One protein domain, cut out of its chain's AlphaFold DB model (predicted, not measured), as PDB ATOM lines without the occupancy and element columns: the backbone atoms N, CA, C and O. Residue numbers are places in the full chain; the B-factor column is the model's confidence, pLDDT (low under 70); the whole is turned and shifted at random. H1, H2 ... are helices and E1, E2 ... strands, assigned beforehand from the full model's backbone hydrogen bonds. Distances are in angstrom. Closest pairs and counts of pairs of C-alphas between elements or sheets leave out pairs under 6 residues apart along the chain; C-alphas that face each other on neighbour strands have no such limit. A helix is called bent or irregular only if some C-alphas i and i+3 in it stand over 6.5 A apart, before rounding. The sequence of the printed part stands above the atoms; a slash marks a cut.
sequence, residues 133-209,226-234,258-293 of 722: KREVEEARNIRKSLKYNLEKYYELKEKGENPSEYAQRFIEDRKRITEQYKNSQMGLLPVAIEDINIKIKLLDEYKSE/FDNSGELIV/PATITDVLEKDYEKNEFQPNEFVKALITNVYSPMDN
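What this domain is: This is residues 133 to 209, 226 to 234 and 258 to 293 of the 722 residues of an uncharacterized protein of Megasphaera stantonii (UniProt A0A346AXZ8). A V of long helices, with the hairpin of H1 and H2 as one arm and H3 as the other, has a shorter helical hairpin, H4 and H5, packed over one side, H5 on both H1 and H3. The end of H3, residues 203 to 209, sticks out. The printed part has 122 residues, mostly helix, in the order H1, H2, H3, E1, H4, H5; E1 pairs with no named strand. It is compact, with a radius of gyration of the C-alphas of 15.4 A and spans of 48 by 39 by 27 A.

Where its parts are: Find C-alpha 133 at (-42.346, 18.851, -5.989); H1 runs from there to residue 159, 39.2 A. Next come H2, residues 164 to 183, 28.6 A, and H3, residues 186 to 209, 37.0 A, ending at (-17.608, 33.231, -18.127). H3 is only just irregular: C-alphas 187 and 190 are 6.6 A apart. Then find E1, residues 232 to 234, H4, residues 258 to 272, and H5, residues 278 to 288, ending at (-42.408, 34.567, -0.695).

How they stand to each other: For each two helices that touch, the residues named are those of their closest C-alphas. H1, with residues 142 to 153, touches H2 at Asn 149 and Tyr 166, 5.1 A, a shallow tilt of 26 degrees, opposite ways. Its residues 135 to 139 touch H3 at Val 136 and Val 191, 5.3 A, about perpendicular at 79 degrees. H2 and H3 only just touch, only at the corner, with 3 pairs within 8 A, closest Tyr 181 and Gly 187, 7.2 A. H5 touches residues 188 to 195 of H3 at Val 287 and Ala 192, 5.8 A. H4 and H5, a hairpin, touch at Thr 262 and Thr 285, 5.6 A. H3 and H4 are apart. Every O i to N i+4 pair is within hydrogen-bond range in H1, H2, H4 and H5; in H3, 17 of 20.

The domain as a whole: C-alphas 209 and 274 are the two farthest apart, 49.6 A. Look for two cuts: 210 to 225, a gap of 23.4 A between C-alphas 209 and 226, and 235 to 257, 14.0 A between C-alphas 234 and 258. Links printed whole are tight. Mean pLDDT of the printed part is 80.8; residues 205 to 209 and 290 to 293 are among those under 70.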
ATOM      1  N   LYS A 133     -42.041  18.242  -4.683       80.81
ATOM      2  CA  LYS A 133     -42.346  18.851  -5.989       80.81
ATOM      3  C   LYS A 133     -43.629  19.669  -5.961       80.81
ATOM      4  O   LYS A 133     -43.683  20.766  -6.507       80.81
ATOM      5  N   ARG A 134     -44.658  19.134  -5.303       80.88
ATOM      6  CA  ARG A 134     -45.961  19.789  -5.216       80.88
ATOM      7  C   ARG A 134     -45.883  21.063  -4.377       80.88
ATOM      8  O   ARG A 134     -46.422  22.083  -4.794       80.88
ATOM      9  N   GLU A 135     -45.222  21.008  -3.223       80.19
ATOM     10  CA  GLU A 135     -45.032  22.161  -2.339       80.19
ATOM     11  C   GLU A 135     -44.268  23.286  -3.055       80.19
ATOM     12  O   GLU A 135     -44.664  24.451  -2.989       80.19
ATOM     13  N   VAL A 136     -43.229  22.928  -3.812       84.25
ATOM     14  CA  VAL A 136     -42.450  23.855  -4.645       84.25
ATOM     15  C   VAL A 136     -43.308  24.497  -5.737       84.25
ATOM     16  O   VAL A 136     -43.315  25.723  -5.880       84.25
ATOM     17  N   GLU A 137     -44.027  23.698  -6.530       85.56
ATOM     18  CA  GLU A 137     -44.866  24.206  -7.622       85.56
ATOM     19  C   GLU A 137     -45.978  25.125  -7.106       85.56
ATOM     20  O   GLU A 137     -46.289  26.154  -7.713       85.56
ATOM     21  N   GLU A 138     -46.574  24.788  -5.963       86.25
ATOM     22  CA  GLU A 138     -47.596  25.618  -5.342       86.25
ATOM     23  C   GLU A 138     -47.026  26.963  -4.872       86.25
ATOM     24  O   GLU A 138     -47.621  28.009  -5.154       86.25
ATOM     25  N   ALA A 139     -45.848  26.959  -4.240       86.69
ATOM     26  CA  ALA A 139     -45.159  28.181  -3.837       86.69
ATOM     27  C   ALA A 139     -44.799  29.064  -5.045       86.69
ATOM     28  O   ALA A 139     -45.057  30.270  -5.020       86.69
ATOM     29  N   ARG A 140     -44.299  28.478  -6.145       87.38
ATOM     30  CA  ARG A 140     -44.041  29.185  -7.420       87.38
ATOM     31  C   ARG A 140     -45.292  29.875  -7.964       87.38
ATOM     32  O   ARG A 140     -45.255  31.057  -8.310       87.38
ATOM     33  N   ASN A 141     -46.423  29.171  -7.972       88.19
ATOM     34  CA  ASN A 141     -47.697  29.729  -8.423       88.19
ATOM     35  C   ASN A 141     -48.151  30.922  -7.562       88.19
ATOM     36  O   ASN A 141     -48.636  31.919  -8.101       88.19
ATOM     37  N   ILE A 142     -47.968  30.849  -6.239       89.12
ATOM     38  CA  ILE A 142     -48.285  31.954  -5.321       89.12
ATOM     39  C   ILE A 142     -47.345  33.144  -5.549       89.12
ATOM     40  O   ILE A 142     -47.827  34.269  -5.675       89.12
ATOM     41  N   ARG A 143     -46.028  32.919  -5.674       88.00
ATOM     42  CA  ARG A 143     -45.030  33.971  -5.966       88.00
ATOM     43  C   ARG A 143     -45.396  34.761  -7.221       88.00
ATOM     44  O   ARG A 143     -45.420  35.992  -7.202       88.00
ATOM     45  N   LYS A 144     -45.740  34.045  -8.298       87.75
ATOM     46  CA  LYS A 144     -46.200  34.633  -9.561       87.75
ATOM     47  C   LYS A 144     -47.455  35.485  -9.366       87.75
ATOM     48  O   LYS A 144     -47.514  36.607  -9.866       87.75
ATOM     49  N   SER A 145     -48.447  34.953  -8.650       88.38
ATOM     50  CA  SER A 145     -49.719  35.638  -8.404       88.38
ATOM     51  C   SER A 145     -49.533  36.909  -7.567       88.38
ATOM     52  O   SER A 145     -50.017  37.968  -7.963       88.38
ATOM     53  N   LEU A 146     -48.740  36.851  -6.490       87.06
ATOM     54  CA  LEU A 146     -48.436  38.003  -5.635       87.06
ATOM     55  C   LEU A 146     -47.807  39.149  -6.414       87.06
ATOM     56  O   LEU A 146     -48.292  40.280  -6.342       87.06
ATOM     57  N   LYS A 147     -46.743  38.849  -7.170       84.12
ATOM     58  CA  LYS A 147     -46.041  39.840  -7.986       84.12
ATOM     59  C   LYS A 147     -46.996  40.466  -9.000       84.12
ATOM     60  O   LYS A 147     -47.150  41.682  -9.020       84.12
ATOM     61  N   TYR A 148     -47.695  39.635  -9.773       87.00
ATOM     62  CA  TYR A 148     -48.617  40.094 -10.811       87.00
ATOM     63  C   TYR A 148     -49.750  40.970 -10.253       87.00
ATOM     64  O   TYR A 148     -50.032  42.043 -10.789       87.00
ATOM     65  N   ASN A 149     -50.394  40.535  -9.167       87.00
ATOM     66  CA  ASN A 149     -51.507  41.262  -8.562       87.00
ATOM     67  C   ASN A 149     -51.048  42.599  -7.965       87.00
ATOM     68  O   ASN A 149     -51.749  43.601  -8.110       87.00
ATOM     69  N   LEU A 150     -49.866  42.641  -7.341       85.44
ATOM     70  CA  LEU A 150     -49.320  43.870  -6.771       85.44
ATOM     71  C   LEU A 150     -48.871  44.863  -7.858       85.44
ATOM     72  O   LEU A 150     -49.185  46.048  -7.759       85.44
ATOM     73  N   GLU A 151     -48.217  44.394  -8.925       85.44
ATOM     74  CA  GLU A 151     -47.853  45.224 -10.086       85.44
ATOM     75  C   GLU A 151     -49.100  45.836 -10.737       85.44
ATOM     76  O   GLU A 151     -49.181  47.054 -10.908       85.44
ATOM     77  N   LYS A 152     -50.124  45.018 -11.017       85.19
ATOM     78  CA  LYS A 152     -51.386  45.490 -11.612       85.19
ATOM     79  C   LYS A 152     -52.148  46.453 -10.713       85.19
ATOM     80  O   LYS A 152     -52.731  47.415 -11.212       85.19
ATOM     81  N   TYR A 153     -52.131  46.224  -9.400       86.69
ATOM     82  CA  TYR A 153     -52.724  47.140  -8.432       86.69
ATOM     83  C   TYR A 153     -52.110  48.544  -8.539       86.69
ATOM     84  O   TYR A 153     -52.847  49.531  -8.603       86.69
ATOM     85  N   TYR A 154     -50.779  48.639  -8.609       84.62
ATOM     86  CA  TYR A 154     -50.097  49.923  -8.754       84.62
ATOM     87  C   TYR A 154     -50.311  50.555 -10.130       84.62
ATOM     88  O   TYR A 154     -50.655  51.734 -10.186       84.62
ATOM     89  N   GLU A 155     -50.218  49.782 -11.218       85.12
ATOM     90  CA  GLU A 155     -50.477  50.281 -12.578       85.12
ATOM     91  C   GLU A 155     -51.868  50.923 -12.713       85.12
ATOM     92  O   GLU A 155     -52.017  51.982 -13.323       85.12
ATOM     93  N   LEU A 156     -52.906  50.291 -12.155       84.56
ATOM     94  CA  LEU A 156     -54.276  50.810 -12.211       84.56
ATOM     95  C   LEU A 156     -54.459  52.032 -11.316       84.56
ATOM     96  O   LEU A 156     -55.122  52.991 -11.711       84.56
ATOM     97  N   LYS A 157     -53.828  52.028 -10.138       82.88
ATOM     98  CA  LYS A 157     -53.843  53.170  -9.224       82.88
ATOM     99  C   LYS A 157     -53.181  54.401  -9.850       82.88
ATOM    100  O   LYS A 157     -53.694  55.504  -9.683       82.88
ATOM    101  N   GLU A 158     -52.092  54.217 -10.597       84.88
ATOM    102  CA  GLU A 158     -51.426  55.287 -11.353       84.88
ATOM    103  C   GLU A 158     -52.287  55.815 -12.506       84.88
ATOM    104  O   GLU A 158     -52.304  57.018 -12.764       84.88
ATOM    105  N   LYS A 159     -53.055  54.939 -13.166       85.31
ATOM    106  CA  LYS A 159     -54.004  55.311 -14.231       85.31
ATOM    107  C   LYS A 159     -55.311  55.928 -13.713       85.31
ATOM    108  O   LYS A 159     -56.113  56.397 -14.517       85.31
ATOM    109  N   GLY A 160     -55.533  55.949 -12.395       81.44
ATOM    110  CA  GLY A 160     -56.782  56.416 -11.781       81.44
ATOM    111  C   GLY A 160     -57.968  55.460 -11.971       81.44
ATOM    112  O   GLY A 160     -59.118  55.863 -11.800       81.44
ATOM    113  N   GLU A 161     -57.701  54.206 -12.334       86.94
ATOM    114  CA  GLU A 161     -58.696  53.144 -12.493       86.94
ATOM    115  C   GLU A 161     -58.934  52.412 -11.161       86.94
ATOM    116  O   GLU A 161     -58.165  52.557 -10.213       86.94
ATOM    117  N   ASN A 162     -60.011  51.623 -11.056       85.19
ATOM    118  CA  ASN A 162     -60.339  50.887  -9.832       85.19
ATOM    119  C   ASN A 162     -59.448  49.632  -9.679       85.19
ATOM    120  O   ASN A 162     -59.631  48.680 -10.438       85.19
ATOM    121  N   PRO A 163     -58.548  49.558  -8.675       86.50
ATOM    122  CA  PRO A 163     -57.638  48.428  -8.513       86.50
ATOM    123  C   PRO A 163     -58.182  47.350  -7.552       86.50
ATOM    124  O   PRO A 163     -57.450  46.441  -7.159       86.50
ATOM    125  N   SER A 164     -59.452  47.453  -7.129       82.75
ATOM    126  CA  SER A 164     -60.030  46.633  -6.053       82.75
ATOM    127  C   SER A 164     -59.972  45.128  -6.321       82.75
ATOM    128  O   SER A 164     -59.793  44.360  -5.379       82.75
ATOM    129  N   GLU A 165     -60.119  44.694  -7.574       88.00
ATOM    130  CA  GLU A 165     -60.068  43.269  -7.927       88.00
ATOM    131  C   GLU A 165     -58.681  42.671  -7.645       88.00
ATOM    132  O   GLU A 165     -58.564  41.630  -7.001       88.00
ATOM    133  N   TYR A 166     -57.617  43.362  -8.059       84.94
ATOM    134  CA  TYR A 166     -56.238  42.924  -7.836       84.94
ATOM    135  C   TYR A 166     -55.836  43.023  -6.362       84.94
ATOM    136  O   TYR A 166     -55.134  42.148  -5.859       84.94
ATOM    137  N   ALA A 167     -56.349  44.025  -5.639       82.62
ATOM    138  CA  ALA A 167     -56.194  44.100  -4.188       82.62
ATOM    139  C   ALA A 167     -56.843  42.898  -3.479       82.62
ATOM    140  O   ALA A 167     -56.260  42.344  -2.547       82.62
ATOM    141  N   GLN A 168     -58.029  42.469  -3.925       87.44
ATOM    142  CA  GLN A 168     -58.706  41.301  -3.363       87.44
ATOM    143  C   GLN A 168     -57.931  40.009  -3.648       87.44
ATOM    144  O   GLN A 168     -57.689  39.242  -2.719       87.44
ATOM    145  N   ARG A 169     -57.471  39.800  -4.887       89.00
ATOM    146  CA  ARG A 169     -56.648  38.632  -5.242       89.00
ATOM    147  C   ARG A 169     -55.325  38.594  -4.469       89.00
ATOM    148  O   ARG A 169     -54.927  37.539  -3.995       89.00
ATOM    149  N   PHE A 170     -54.695  39.747  -4.235       87.50
ATOM    150  CA  PHE A 170     -53.509  39.845  -3.375       87.50
ATOM    151  C   PHE A 170     -53.802  39.436  -1.918       87.50
ATOM    152  O   PHE A 170     -52.986  38.780  -1.272       87.50
ATOM    153  N   ILE A 171     -54.982  39.778  -1.385       87.81
ATOM    154  CA  ILE A 171     -55.428  39.305  -0.062       87.81
ATOM    155  C   ILE A 171     -55.686  37.791  -0.074       87.81
ATOM    156  O   ILE A 171     -55.370  37.117   0.905       87.81
ATOM    157  N   GLU A 172     -56.257  37.248  -1.149       90.19
ATOM    158  CA  GLU A 172     -56.463  35.804  -1.316       90.19
ATOM    159  C   GLU A 172     -55.124  35.050  -1.350       90.19
ATOM    160  O   GLU A 172     -54.973  34.065  -0.629       90.19
ATOM    161  N   ASP A 173     -54.116  35.556  -2.063       89.56
ATOM    162  CA  ASP A 173     -52.764  34.983  -2.073       89.56
ATOM    163  C   ASP A 173     -52.115  35.000  -0.678       89.56
ATOM    164  O   ASP A 173     -51.543  33.999  -0.240       89.56
ATOM    165  N   ARG A 174     -52.267  36.094   0.079       90.38
ATOM    166  CA  ARG A 174     -51.800  36.180   1.477       90.38
ATOM    167  C   ARG A 174     -52.491  35.174   2.396       90.38
ATOM    168  O   ARG A 174     -51.845  34.579   3.261       90.38
ATOM    169  N   LYS A 175     -53.797  34.952   2.211       89.44
ATOM    170  CA  LYS A 175     -54.540  33.916   2.946       89.44
ATOM    171  C   LYS A 175     -54.024  32.522   2.607       89.44
ATOM    172  O   LYS A 175     -53.823  31.740   3.526       89.44
ATOM    173  N   ARG A 176     -53.724  32.241   1.334       89.06
ATOM    174  CA  ARG A 176     -53.131  30.961   0.914       89.06
ATOM    175  C   ARG A 176     -51.769  30.716   1.566       89.06
ATOM    176  O   ARG A 176     -51.545  29.624   2.073       89.06
ATOM    177  N   ILE A 177     -50.896  31.727   1.638       88.38
ATOM    178  CA  ILE A 177     -49.622  31.614   2.379       88.38
ATOM    179  C   ILE A 177     -49.886  31.321   3.854       88.38
ATOM    180  O   ILE A 177     -49.276  30.421   4.428       88.38
ATOM    181  N   THR A 178     -50.830  32.059   4.448       86.75
ATOM    182  CA  THR A 178     -51.243  31.869   5.843       86.75
ATOM    183  C   THR A 178     -51.714  30.445   6.109       86.75
ATOM    184  O   THR A 178     -51.330  29.850   7.111       86.75
ATOM    185  N   GLU A 179     -52.527  29.878   5.224       85.88
ATOM    186  CA  GLU A 179     -52.999  28.497   5.320       85.88
ATOM    187  C   GLU A 179     -51.851  27.492   5.181       85.88
ATOM    188  O   GLU A 179     -51.780  26.547   5.963       85.88
ATOM    189  N   GLN A 180     -50.907  27.713   4.263       83.81
ATOM    190  CA  GLN A 180     -49.781  26.799   4.065       83.81
ATOM    191  C   GLN A 180     -48.895  26.660   5.306       83.81
ATOM    192  O   GLN A 180     -48.689  25.538   5.767       83.81
ATOM    193  N   TYR A 181     -48.416  27.767   5.887       83.81
ATOM    194  CA  TYR A 181     -47.557  27.675   7.075       83.81
ATOM    195  C   TYR A 181     -48.338  27.340   8.355       83.81
ATOM    196  O   TYR A 181     -47.733  26.912   9.339       83.81
ATOM    197  N   LYS A 182     -49.668  27.528   8.373       81.94
ATOM    198  CA  LYS A 182     -50.529  27.019   9.454       81.94
ATOM    199  C   LYS A 182     -50.673  25.501   9.397       81.94
ATOM    200  O   LYS A 182     -50.693  24.882  10.455       81.94
ATOM    201  N   ASN A 183     -50.748  24.929   8.193       79.00
ATOM    202  CA  ASN A 183     -50.830  23.484   7.986       79.00
ATOM    203  C   ASN A 183     -49.484  22.797   8.251       79.00
ATOM    204  O   ASN A 183     -49.431  21.798   8.957       79.00
ATOM    205  N   SER A 184     -48.385  23.322   7.705       82.62
ATOM    206  CA  SER A 184     -47.041  22.833   8.024       82.62
ATOM    207  C   SER A 184     -45.994  23.910   7.775       82.62
ATOM    208  O   SER A 184     -45.829  24.407   6.661       82.62
ATOM    209  N   GLN A 185     -45.236  24.240   8.815       83.50
ATOM    210  CA  GLN A 185     -44.096  25.149   8.727       83.50
ATOM    211  C   GLN A 185     -42.900  24.448   8.075       83.50
ATOM    212  O   GLN A 185     -42.132  25.072   7.340       83.50
ATOM    213  N   MET A 186     -42.777  23.134   8.286       85.06
ATOM    214  CA  MET A 186     -41.771  22.290   7.641       85.06
ATOM    215  C   MET A 186     -41.889  22.302   6.106       85.06
ATOM    216  O   MET A 186     -40.870  22.225   5.415       85.06
ATOM    217  N   GLY A 187     -43.101  22.488   5.568       82.88
ATOM    218  CA  GLY A 187     -43.367  22.592   4.128       82.88
ATOM    219  C   GLY A 187     -42.683  23.766   3.412       82.88
ATOM    220  O   GLY A 187     -42.573  23.745   2.190       82.88
ATOM    221  N   LEU A 188     -42.171  24.763   4.144       85.19
ATOM    222  CA  LEU A 188     -41.426  25.894   3.570       85.19
ATOM    223  C   LEU A 188     -39.950  25.563   3.281       85.19
ATOM    224  O   LEU A 188     -39.325  26.207   2.437       85.19
ATOM    225  N   LEU A 189     -39.379  24.566   3.969       87.19
ATOM    226  CA  LEU A 189     -37.959  24.214   3.848       87.19
ATOM    227  C   LEU A 189     -37.557  23.767   2.435       87.19
ATOM    228  O   LEU A 189     -36.518  24.230   1.968       87.19
ATOM    229  N   PRO A 190     -38.330  22.924   1.719       86.25
ATOM    230  CA  PRO A 190     -37.952  22.505   0.372       86.25
ATOM    231  C   PRO A 190     -37.845  23.663  -0.607       86.25
ATOM    232  O   PRO A 190     -36.899  23.725  -1.384       86.25
ATOM    233  N   VAL A 191     -38.780  24.611  -0.515       85.12
ATOM    234  CA  VAL A 191     -38.790  25.789  -1.380       85.12
ATOM    235  C   VAL A 191     -37.557  26.658  -1.107       85.12
ATOM    236  O   VAL A 191     -36.882  27.091  -2.037       85.12
ATOM    237  N   ALA A 192     -37.194  26.837   0.168       84.38
ATOM    238  CA  ALA A 192     -35.981  27.560   0.548       84.38
ATOM    239  C   ALA A 192     -34.688  26.856   0.088       84.38
ATOM    240  O   ALA A 192     -33.741  27.522  -0.330       84.38
ATOM    241  N   ILE A 193     -34.635  25.518   0.147       83.69
ATOM    242  CA  ILE A 193     -33.497  24.724  -0.349       83.69
ATOM    243  C   ILE A 193     -33.335  24.909  -1.862       83.69
ATOM    244  O   ILE A 193     -32.218  25.103  -2.345       83.69
ATOM    245  N   GLU A 194     -34.435  24.893  -2.613       81.38
ATOM    246  CA  GLU A 194     -34.407  25.095  -4.060       81.38
ATOM    247  C   GLU A 194     -33.959  26.505  -4.447       81.38
ATOM    248  O   GLU A 194     -33.101  26.653  -5.318       81.38
ATOM    249  N   ASP A 195     -34.423  27.535  -3.736       79.75
ATOM    250  CA  ASP A 195     -33.950  28.903  -3.958       79.75
ATOM    251  C   ASP A 195     -32.439  29.037  -3.690       79.75
ATOM    252  O   ASP A 195     -31.742  29.755  -4.412       79.75
ATOM    253  N   ILE A 196     -31.899  28.349  -2.674       78.12
ATOM    254  CA  ILE A 196     -30.448  28.317  -2.421       78.12
ATOM    255  C   ILE A 196     -29.712  27.600  -3.560       78.12
ATOM    256  O   ILE A 196     -28.662  28.076  -3.994       78.12
ATOM    257  N   ASN A 197     -30.258  26.497  -4.082       81.94
ATOM    258  CA  ASN A 197     -29.678  25.799  -5.233       81.94
ATOM    259  C   ASN A 197     -29.621  26.696  -6.471       81.94
ATOM    260  O   ASN A 197     -28.584  26.736  -7.131       81.94
ATOM    261  N   ILE A 198     -30.685  27.450  -6.757       78.25
ATOM    262  CA  ILE A 198     -30.708  28.407  -7.869       78.25
ATOM    263  C   ILE A 198     -29.657  29.503  -7.650       78.25
ATOM    264  O   ILE A 198     -28.870  29.778  -8.552       78.25
ATOM    265  N   LYS A 199     -29.548  30.069  -6.437       77.31
ATOM    266  CA  LYS A 199     -28.493  31.052  -6.102       77.31
ATOM    267  C   LYS A 199     -27.084  30.499  -6.327       77.31
ATOM    268  O   LYS A 199     -26.222  31.218  -6.825       77.31
ATOM    269  N   ILE A 200     -26.845  29.233  -5.978       78.62
ATOM    270  CA  ILE A 200     -25.563  28.557  -6.213       78.62
ATOM    271  C   ILE A 200     -25.311  28.352  -7.714       78.62
ATOM    272  O   ILE A 200     -24.211  28.661  -8.168       78.62
ATOM    273  N   LYS A 201     -26.308  27.877  -8.478       79.50
ATOM    274  CA  LYS A 201     -26.207  27.698  -9.939       79.50
ATOM    275  C   LYS A 201     -25.860  29.019 -10.627       79.50
ATOM    276  O   LYS A 201     -24.896  29.065 -11.382       79.50
ATOM    277  N   LEU A 202     -26.552  30.099 -10.259       74.50
ATOM    278  CA  LEU A 202     -26.266  31.448 -10.746       74.50
ATOM    279  C   LEU A 202     -24.811  31.851 -10.453       74.50
ATOM    280  O   LEU A 202     -24.109  32.277 -11.359       74.50
ATOM    281  N   LEU A 203     -24.310  31.661  -9.223       72.44
ATOM    282  CA  LEU A 203     -22.904  31.949  -8.880       72.44
ATOM    283  C   LEU A 203     -21.888  31.142  -9.703       72.44
ATOM    284  O   LEU A 203     -20.789  31.639  -9.958       72.44
ATOM    285  N   ASP A 204     -22.215  29.901 -10.065       73.81
ATOM    286  CA  ASP A 204     -21.322  29.012 -10.812       73.81
ATOM    287  C   ASP A 204     -21.292  29.323 -12.312       73.81
ATOM    288  O   ASP A 204     -20.206  29.339 -12.895       73.81
ATOM    289  N   GLU A 205     -22.437  29.654 -12.916       69.75
ATOM    290  CA  GLU A 205     -22.511  30.137 -14.303       69.75
ATOM    291  C   GLU A 205     -21.611  31.369 -14.502       69.75
ATOM    292  O   GLU A 205     -20.801  31.402 -15.431       69.75
ATOM    293  N   TYR A 206     -21.615  32.313 -13.554       63.62
ATOM    294  CA  TYR A 206     -20.755  33.501 -13.624       63.62
ATOM    295  C   TYR A 206     -19.255  33.211 -13.520       63.62
ATOM    296  O   TYR A 206     -18.457  33.915 -14.138       63.62
ATOM    297  N   LYS A 207     -18.834  32.183 -12.771       58.44
ATOM    298  CA  LYS A 207     -17.408  31.808 -12.723       58.44
ATOM    299  C   LYS A 207     -16.917  31.270 -14.063       58.44
ATOM    300  O   LYS A 207     -15.775  31.528 -14.433       58.44
ATOM    301  N   SER A 208     -17.770  30.559 -14.798       49.31
ATOM    302  CA  SER A 208     -17.391  29.953 -16.079       49.31
ATOM    303  C   SER A 208     -17.212  30.960 -17.227       49.31
ATOM    304  O   SER A 208     -16.435  30.700 -18.142       49.31
ATOM    305  N   GLU A 209     -17.838  32.142 -17.161       47.28
ATOM    306  CA  GLU A 209     -17.608  33.231 -18.127       47.28
ATOM    307  C   GLU A 209     -16.318  34.035 -17.859       47.28
ATOM    308  O   GLU A 209     -15.824  34.728 -18.751       47.28
ATOM    309  N   PHE A 226     -38.465  37.336  -8.899       75.19
ATOM    310  CA  PHE A 226     -39.199  36.212  -9.477       75.19
ATOM    311  C   PHE A 226     -39.550  36.499 -10.935       75.19
ATOM    312  O   PHE A 226     -39.975  37.612 -11.264       75.19
ATOM    313  N   ASP A 227     -39.388  35.510 -11.804       75.12
ATOM    314  CA  ASP A 227     -39.792  35.579 -13.206       75.12
ATOM    315  C   ASP A 227     -41.312  35.334 -13.393       75.12
ATOM    316  O   ASP A 227     -42.090  35.301 -12.437       75.12
ATOM    317  N   ASN A 228     -41.762  35.153 -14.641       74.94
ATOM    318  CA  ASN A 228     -43.167  34.849 -14.950       74.94
ATOM    319  C   ASN A 228     -43.582  33.404 -14.592       74.94
ATOM    320  O   ASN A 228     -44.764  33.063 -14.721       74.94
ATOM    321  N   SER A 229     -42.635  32.565 -14.174       69.44
ATOM    322  CA  SER A 229     -42.822  31.210 -13.640       69.44
ATOM    323  C   SER A 229     -42.959  31.210 -12.116       69.44
ATOM    324  O   SER A 229     -43.500  30.258 -11.562       69.44
ATOM    325  N   GLY A 230     -42.479  32.260 -11.439       67.00
ATOM    326  CA  GLY A 230     -42.281  32.276  -9.987       67.00
ATOM    327  C   GLY A 230     -40.920  31.715  -9.549       67.00
ATOM    328  O   GLY A 230     -40.731  31.439  -8.363       67.00
ATOM    329  N   GLU A 231     -39.989  31.522 -10.486       76.88
ATOM    330  CA  GLU A 231     -38.619  31.069 -10.246       76.88
ATOM    331  C   GLU A 231     -37.687  32.258  -9.982       76.88
ATOM    332  O   GLU A 231     -37.896  33.360 -10.495       76.88
ATOM    333  N   LEU A 232     -36.676  32.045  -9.139       71.69
ATOM    334  CA  LEU A 232     -35.706  33.068  -8.773       71.69
ATOM    335  C   LEU A 232     -34.742  33.332  -9.943       71.69
ATOM    336  O   LEU A 232     -34.067  32.425 -10.412       71.69
ATOM    337  N   ILE A 233     -34.632  34.584 -10.378       69.56
ATOM    338  CA  ILE A 233     -33.714  35.031 -11.432       69.56
ATOM    339  C   ILE A 233     -32.915  36.256 -10.977       69.56
ATOM    340  O   ILE A 233     -33.330  36.989 -10.075       69.56
ATOM    341  N   VAL A 234     -31.783  36.515 -11.631       63.66
ATOM    342  CA  VAL A 234     -31.077  37.799 -11.518       63.66
ATOM    343  C   VAL A 234     -31.672  38.760 -12.540       63.66
ATOM    344  O   VAL A 234     -31.630  38.494 -13.740       63.66
ATOM    345  N   PRO A 258     -40.878  44.297  -3.519       73.38
ATOM    346  CA  PRO A 258     -40.272  43.387  -2.545       73.38
ATOM    347  C   PRO A 258     -40.440  43.823  -1.085       73.38
ATOM    348  O   PRO A 258     -41.008  43.084  -0.286       73.38
ATOM    349  N   ALA A 259     -40.053  45.058  -0.749       76.38
ATOM    350  CA  ALA A 259     -40.195  45.591   0.610       76.38
ATOM    351  C   ALA A 259     -41.656  45.569   1.091       76.38
ATOM    352  O   ALA A 259     -41.954  45.190   2.220       76.38
ATOM    353  N   THR A 260     -42.586  45.917   0.196       80.50
ATOM    354  CA  THR A 260     -44.024  45.930   0.500       80.50
ATOM    355  C   THR A 260     -44.551  44.523   0.789       80.50
ATOM    356  O   THR A 260     -45.354  44.345   1.703       80.50
ATOM    357  N   ILE A 261     -44.113  43.518   0.024       82.50
ATOM    358  CA  ILE A 261     -44.490  42.116   0.249       82.50
ATOM    359  C   ILE A 261     -43.925  41.638   1.590       82.50
ATOM    360  O   ILE A 261     -44.685  41.097   2.392       82.50
ATOM    361  N   THR A 262     -42.645  41.897   1.869       83.94
ATOM    362  CA  THR A 262     -41.998  41.539   3.142       83.94
ATOM    363  C   THR A 262     -42.756  42.118   4.336       83.94
ATOM    364  O   THR A 262     -43.225  41.362   5.184       83.94
ATOM    365  N   ASP A 263     -42.982  43.435   4.355       84.50
ATOM    366  CA  ASP A 263     -43.660  44.131   5.456       84.50
ATOM    367  C   ASP A 263     -45.065  43.583   5.735       84.50
ATOM    368  O   ASP A 263     -45.528  43.542   6.877       84.50
ATOM    369  N   VAL A 264     -45.789  43.213   4.677       86.81
ATOM    370  CA  VAL A 264     -47.150  42.690   4.793       86.81
ATOM    371  C   VAL A 264     -47.143  41.263   5.337       86.81
ATOM    372  O   VAL A 264     -47.952  40.958   6.214       86.81
ATOM    373  N   LEU A 265     -46.230  40.411   4.864       87.25
ATOM    374  CA  LEU A 265     -46.117  39.027   5.329       87.25
ATOM    375  C   LEU A 265     -45.650  38.946   6.786       87.25
ATOM    376  O   LEU A 265     -46.179  38.136   7.545       87.25
ATOM    377  N   GLU A 266     -44.726  39.814   7.205       86.88
ATOM    378  CA  GLU A 266     -44.304  39.900   8.607       86.88
ATOM    379  C   GLU A 266     -45.471  40.258   9.531       86.88
ATOM    380  O   GLU A 266     -45.711  39.573  10.527       86.88
ATOM    381  N   LYS A 267     -46.252  41.282   9.162       87.31
ATOM    382  CA  LYS A 267     -47.441  41.698   9.922       87.31
ATOM    383  C   LYS A 267     -48.514  40.616   9.957       87.31
ATOM    384  O   LYS A 267     -49.190  40.460  10.973       87.31
ATOM    385  N   ASP A 268     -48.696  39.884   8.861       87.44
ATOM    386  CA  ASP A 268     -49.646  38.773   8.809       87.44
ATOM    387  C   ASP A 268     -49.221  37.628   9.724       87.44
ATOM    388  O   ASP A 268     -50.070  37.065  10.417       87.44
ATOM    389  N   TYR A 269     -47.929  37.311   9.773       85.62
ATOM    390  CA  TYR A 269     -47.402  36.293  10.674       85.62
ATOM    391  C   TYR A 269     -47.573  36.711  12.141       85.62
ATOM    392  O   TYR A 269     -48.213  35.998  12.909       85.62
ATOM    393  N   GLU A 270     -47.117  37.907  12.515       86.75
ATOM    394  CA  GLU A 270     -47.219  38.423  13.890       86.75
ATOM    395  C   GLU A 270     -48.664  38.542  14.388       86.75
ATOM    396  O   GLU A 270     -48.938  38.343  15.569       86.75
ATOM    397  N   LYS A 271     -49.615  38.842  13.498       87.12
ATOM    398  CA  LYS A 271     -51.036  38.942  13.851       87.12
ATOM    399  C   LYS A 271     -51.710  37.578  14.019       87.12
ATOM    400  O   LYS A 271     -52.664  37.462  14.788       87.12
ATOM    401  N   ASN A 272     -51.292  36.583  13.241       81.31
ATOM    402  CA  ASN A 272     -51.918  35.262  13.226       81.31
ATOM    403  C   ASN A 272     -51.331  34.300  14.268       81.31
ATOM    404  O   ASN A 272     -51.957  33.276  14.541       81.31
ATOM    405  N   GLU A 273     -50.162  34.614  14.831       77.56
ATOM    406  CA  GLU A 273     -49.436  33.744  15.753       77.56
ATOM    407  C   GLU A 273     -49.491  34.219  17.200       77.56
ATOM    408  O   GLU A 273     -49.191  35.366  17.511       77.56
ATOM    409  N   PHE A 274     -49.820  33.296  18.108       68.44
ATOM    410  CA  PHE A 274     -49.803  33.569  19.546       68.44
ATOM    411  C   PHE A 274     -48.369  33.652  20.100       68.44
ATOM    412  O   PHE A 274     -48.089  34.460  20.983       68.44
ATOM    413  N   GLN A 275     -47.456  32.839  19.559       72.69
ATOM    414  CA  GLN A 275     -46.021  32.863  19.855       72.69
ATOM    415  C   GLN A 275     -45.230  32.870  18.537       72.69
ATOM    416  O   GLN A 275     -44.956  31.800  17.984       72.69
ATOM    417  N   PRO A 276     -44.899  34.060  17.999       75.50
ATOM    418  CA  PRO A 276     -44.131  34.185  16.765       75.50
ATOM    419  C   PRO A 276     -42.744  33.548  16.907       75.50
ATOM    420  O   PRO A 276     -42.029  33.801  17.875       75.50
ATOM    421  N   ASN A 277     -42.355  32.734  15.928       80.81
ATOM    422  CA  ASN A 277     -41.020  32.155  15.840       80.81
ATOM    423  C   ASN A 277     -40.208  32.907  14.775       80.81
ATOM    424  O   ASN A 277     -40.541  32.850  13.591       80.81
ATOM    425  N   GLU A 278     -39.127  33.572  15.189       83.06
ATOM    426  CA  GLU A 278     -38.238  34.344  14.302       83.06
ATOM    427  C   GLU A 278     -37.682  33.515  13.137       83.06
ATOM    428  O   GLU A 278     -37.590  34.000  12.012       83.06
ATOM    429  N   PHE A 279     -37.375  32.235  13.367       83.44
ATOM    430  CA  PHE A 279     -36.908  31.346  12.304       83.44
ATOM    431  C   PHE A 279     -37.971  31.157  11.216       83.44
ATOM    432  O   PHE A 279     -37.668  31.233  10.028       83.44
ATOM    433  N   VAL A 280     -39.223  30.928  11.620       83.75
ATOM    434  CA  VAL A 280     -40.340  30.704  10.693       83.75
ATOM    435  C   VAL A 280     -40.716  32.005   9.989       83.75
ATOM    436  O   VAL A 280     -40.944  31.988   8.782       83.75
ATOM    437  N   LYS A 281     -40.709  33.136  10.708       85.25
ATOM    438  CA  LYS A 281     -40.915  34.474  10.138       85.25
ATOM    439  C   LYS A 281     -39.915  34.746   9.010       85.25
ATOM    440  O   LYS A 281     -40.331  35.055   7.896       85.25
ATOM    441  N   ALA A 282     -38.621  34.545   9.275       82.94
ATOM    442  CA  ALA A 282     -37.562  34.698   8.280       82.94
ATOM    443  C   ALA A 282     -37.708  33.710   7.110       82.94
ATOM    444  O   ALA A 282     -37.448  34.056   5.962       82.94
ATOM    445  N   LEU A 283     -38.147  32.475   7.367       83.94
ATOM    446  CA  LEU A 283     -38.365  31.487   6.311       83.94
ATOM    447  C   LEU A 283     -39.511  31.899   5.370       83.94
ATOM    448  O   LEU A 283     -39.361  31.800   4.155       83.94
ATOM    449  N   ILE A 284     -40.625  32.413   5.906       85.75
ATOM    450  CA  ILE A 284     -41.774  32.891   5.118       85.75
ATOM    451  C   ILE A 284     -41.370  34.061   4.219       85.75
ATOM    452  O   ILE A 284     -41.673  34.048   3.025       85.75
ATOM    453  N   THR A 285     -40.686  35.064   4.777       84.12
ATOM    454  CA  THR A 285     -40.266  36.244   4.012       84.12
ATOM    455  C   THR A 285     -39.269  35.866   2.923       84.12
ATOM    456  O   THR A 285     -39.443  36.290   1.784       84.12
ATOM    457  N   ASN A 286     -38.306  34.990   3.222       80.06
ATOM    458  CA  ASN A 286     -37.322  34.514   2.247       80.06
ATOM    459  C   ASN A 286     -37.947  33.714   1.098       80.06
ATOM    460  O   ASN A 286     -37.466  33.795  -0.029       80.06
ATOM    461  N   VAL A 287     -38.989  32.924   1.381       84.06
ATOM    462  CA  VAL A 287     -39.661  32.089   0.376       84.06
ATOM    463  C   VAL A 287     -40.606  32.917  -0.494       84.06
ATOM    464  O   VAL A 287     -40.690  32.663  -1.691       84.06
ATOM    465  N   TYR A 288     -41.340  33.885   0.053       84.38
ATOM    466  CA  TYR A 288     -42.408  34.567  -0.695       84.38
ATOM    467  C   TYR A 288     -42.084  35.988  -1.145       84.38
ATOM    468  O   TYR A 288     -42.781  36.509  -2.019       84.38
ATOM    469  N   SER A 289     -41.030  36.599  -0.606       78.88
ATOM    470  CA  SER A 289     -40.579  37.925  -1.008       78.88
ATOM    471  C   SER A 289     -39.245  37.840  -1.755       78.88
ATOM    472  O   SER A 289     -38.316  37.179  -1.282       78.88
ATOM    473  N   PRO A 290     -39.097  38.510  -2.912       63.84
ATOM    474  CA  PRO A 290     -37.775  38.781  -3.458       63.84
ATOM    475  C   PRO A 290     -36.976  39.584  -2.417       63.84
ATOM    476  O   PRO A 290     -37.532  40.448  -1.747       63.84
ATOM    477  N   MET A 291     -35.691  39.302  -2.231       60.31
ATOM    478  CA  MET A 291     -34.879  40.025  -1.241       60.31
ATOM    479  C   MET A 291     -34.838  41.527  -1.539       60.31
ATOM    480  O   MET A 291     -34.664  41.931  -2.690       60.31
ATOM    481  N   ASP A 292     -34.968  42.342  -0.491       46.12
ATOM    482  CA  ASP A 292     -34.868  43.790  -0.597       46.12
ATOM    483  C   ASP A 292     -33.417  44.208  -0.909       46.12
ATOM    484  O   ASP A 292     -32.453  43.676  -0.357       46.12
ATOM    485  N   ASN A 293     -33.283  45.122  -1.865       43.38
ATOM    486  CA  ASN A 293     -32.065  45.707  -2.423       43.38
ATOM    487  C   ASN A 293     -30.828  45.693  -1.491       43.38
ATOM    488  O   ASN A 293     -30.788  46.453  -0.527       43.38
TER     489      ASN A 293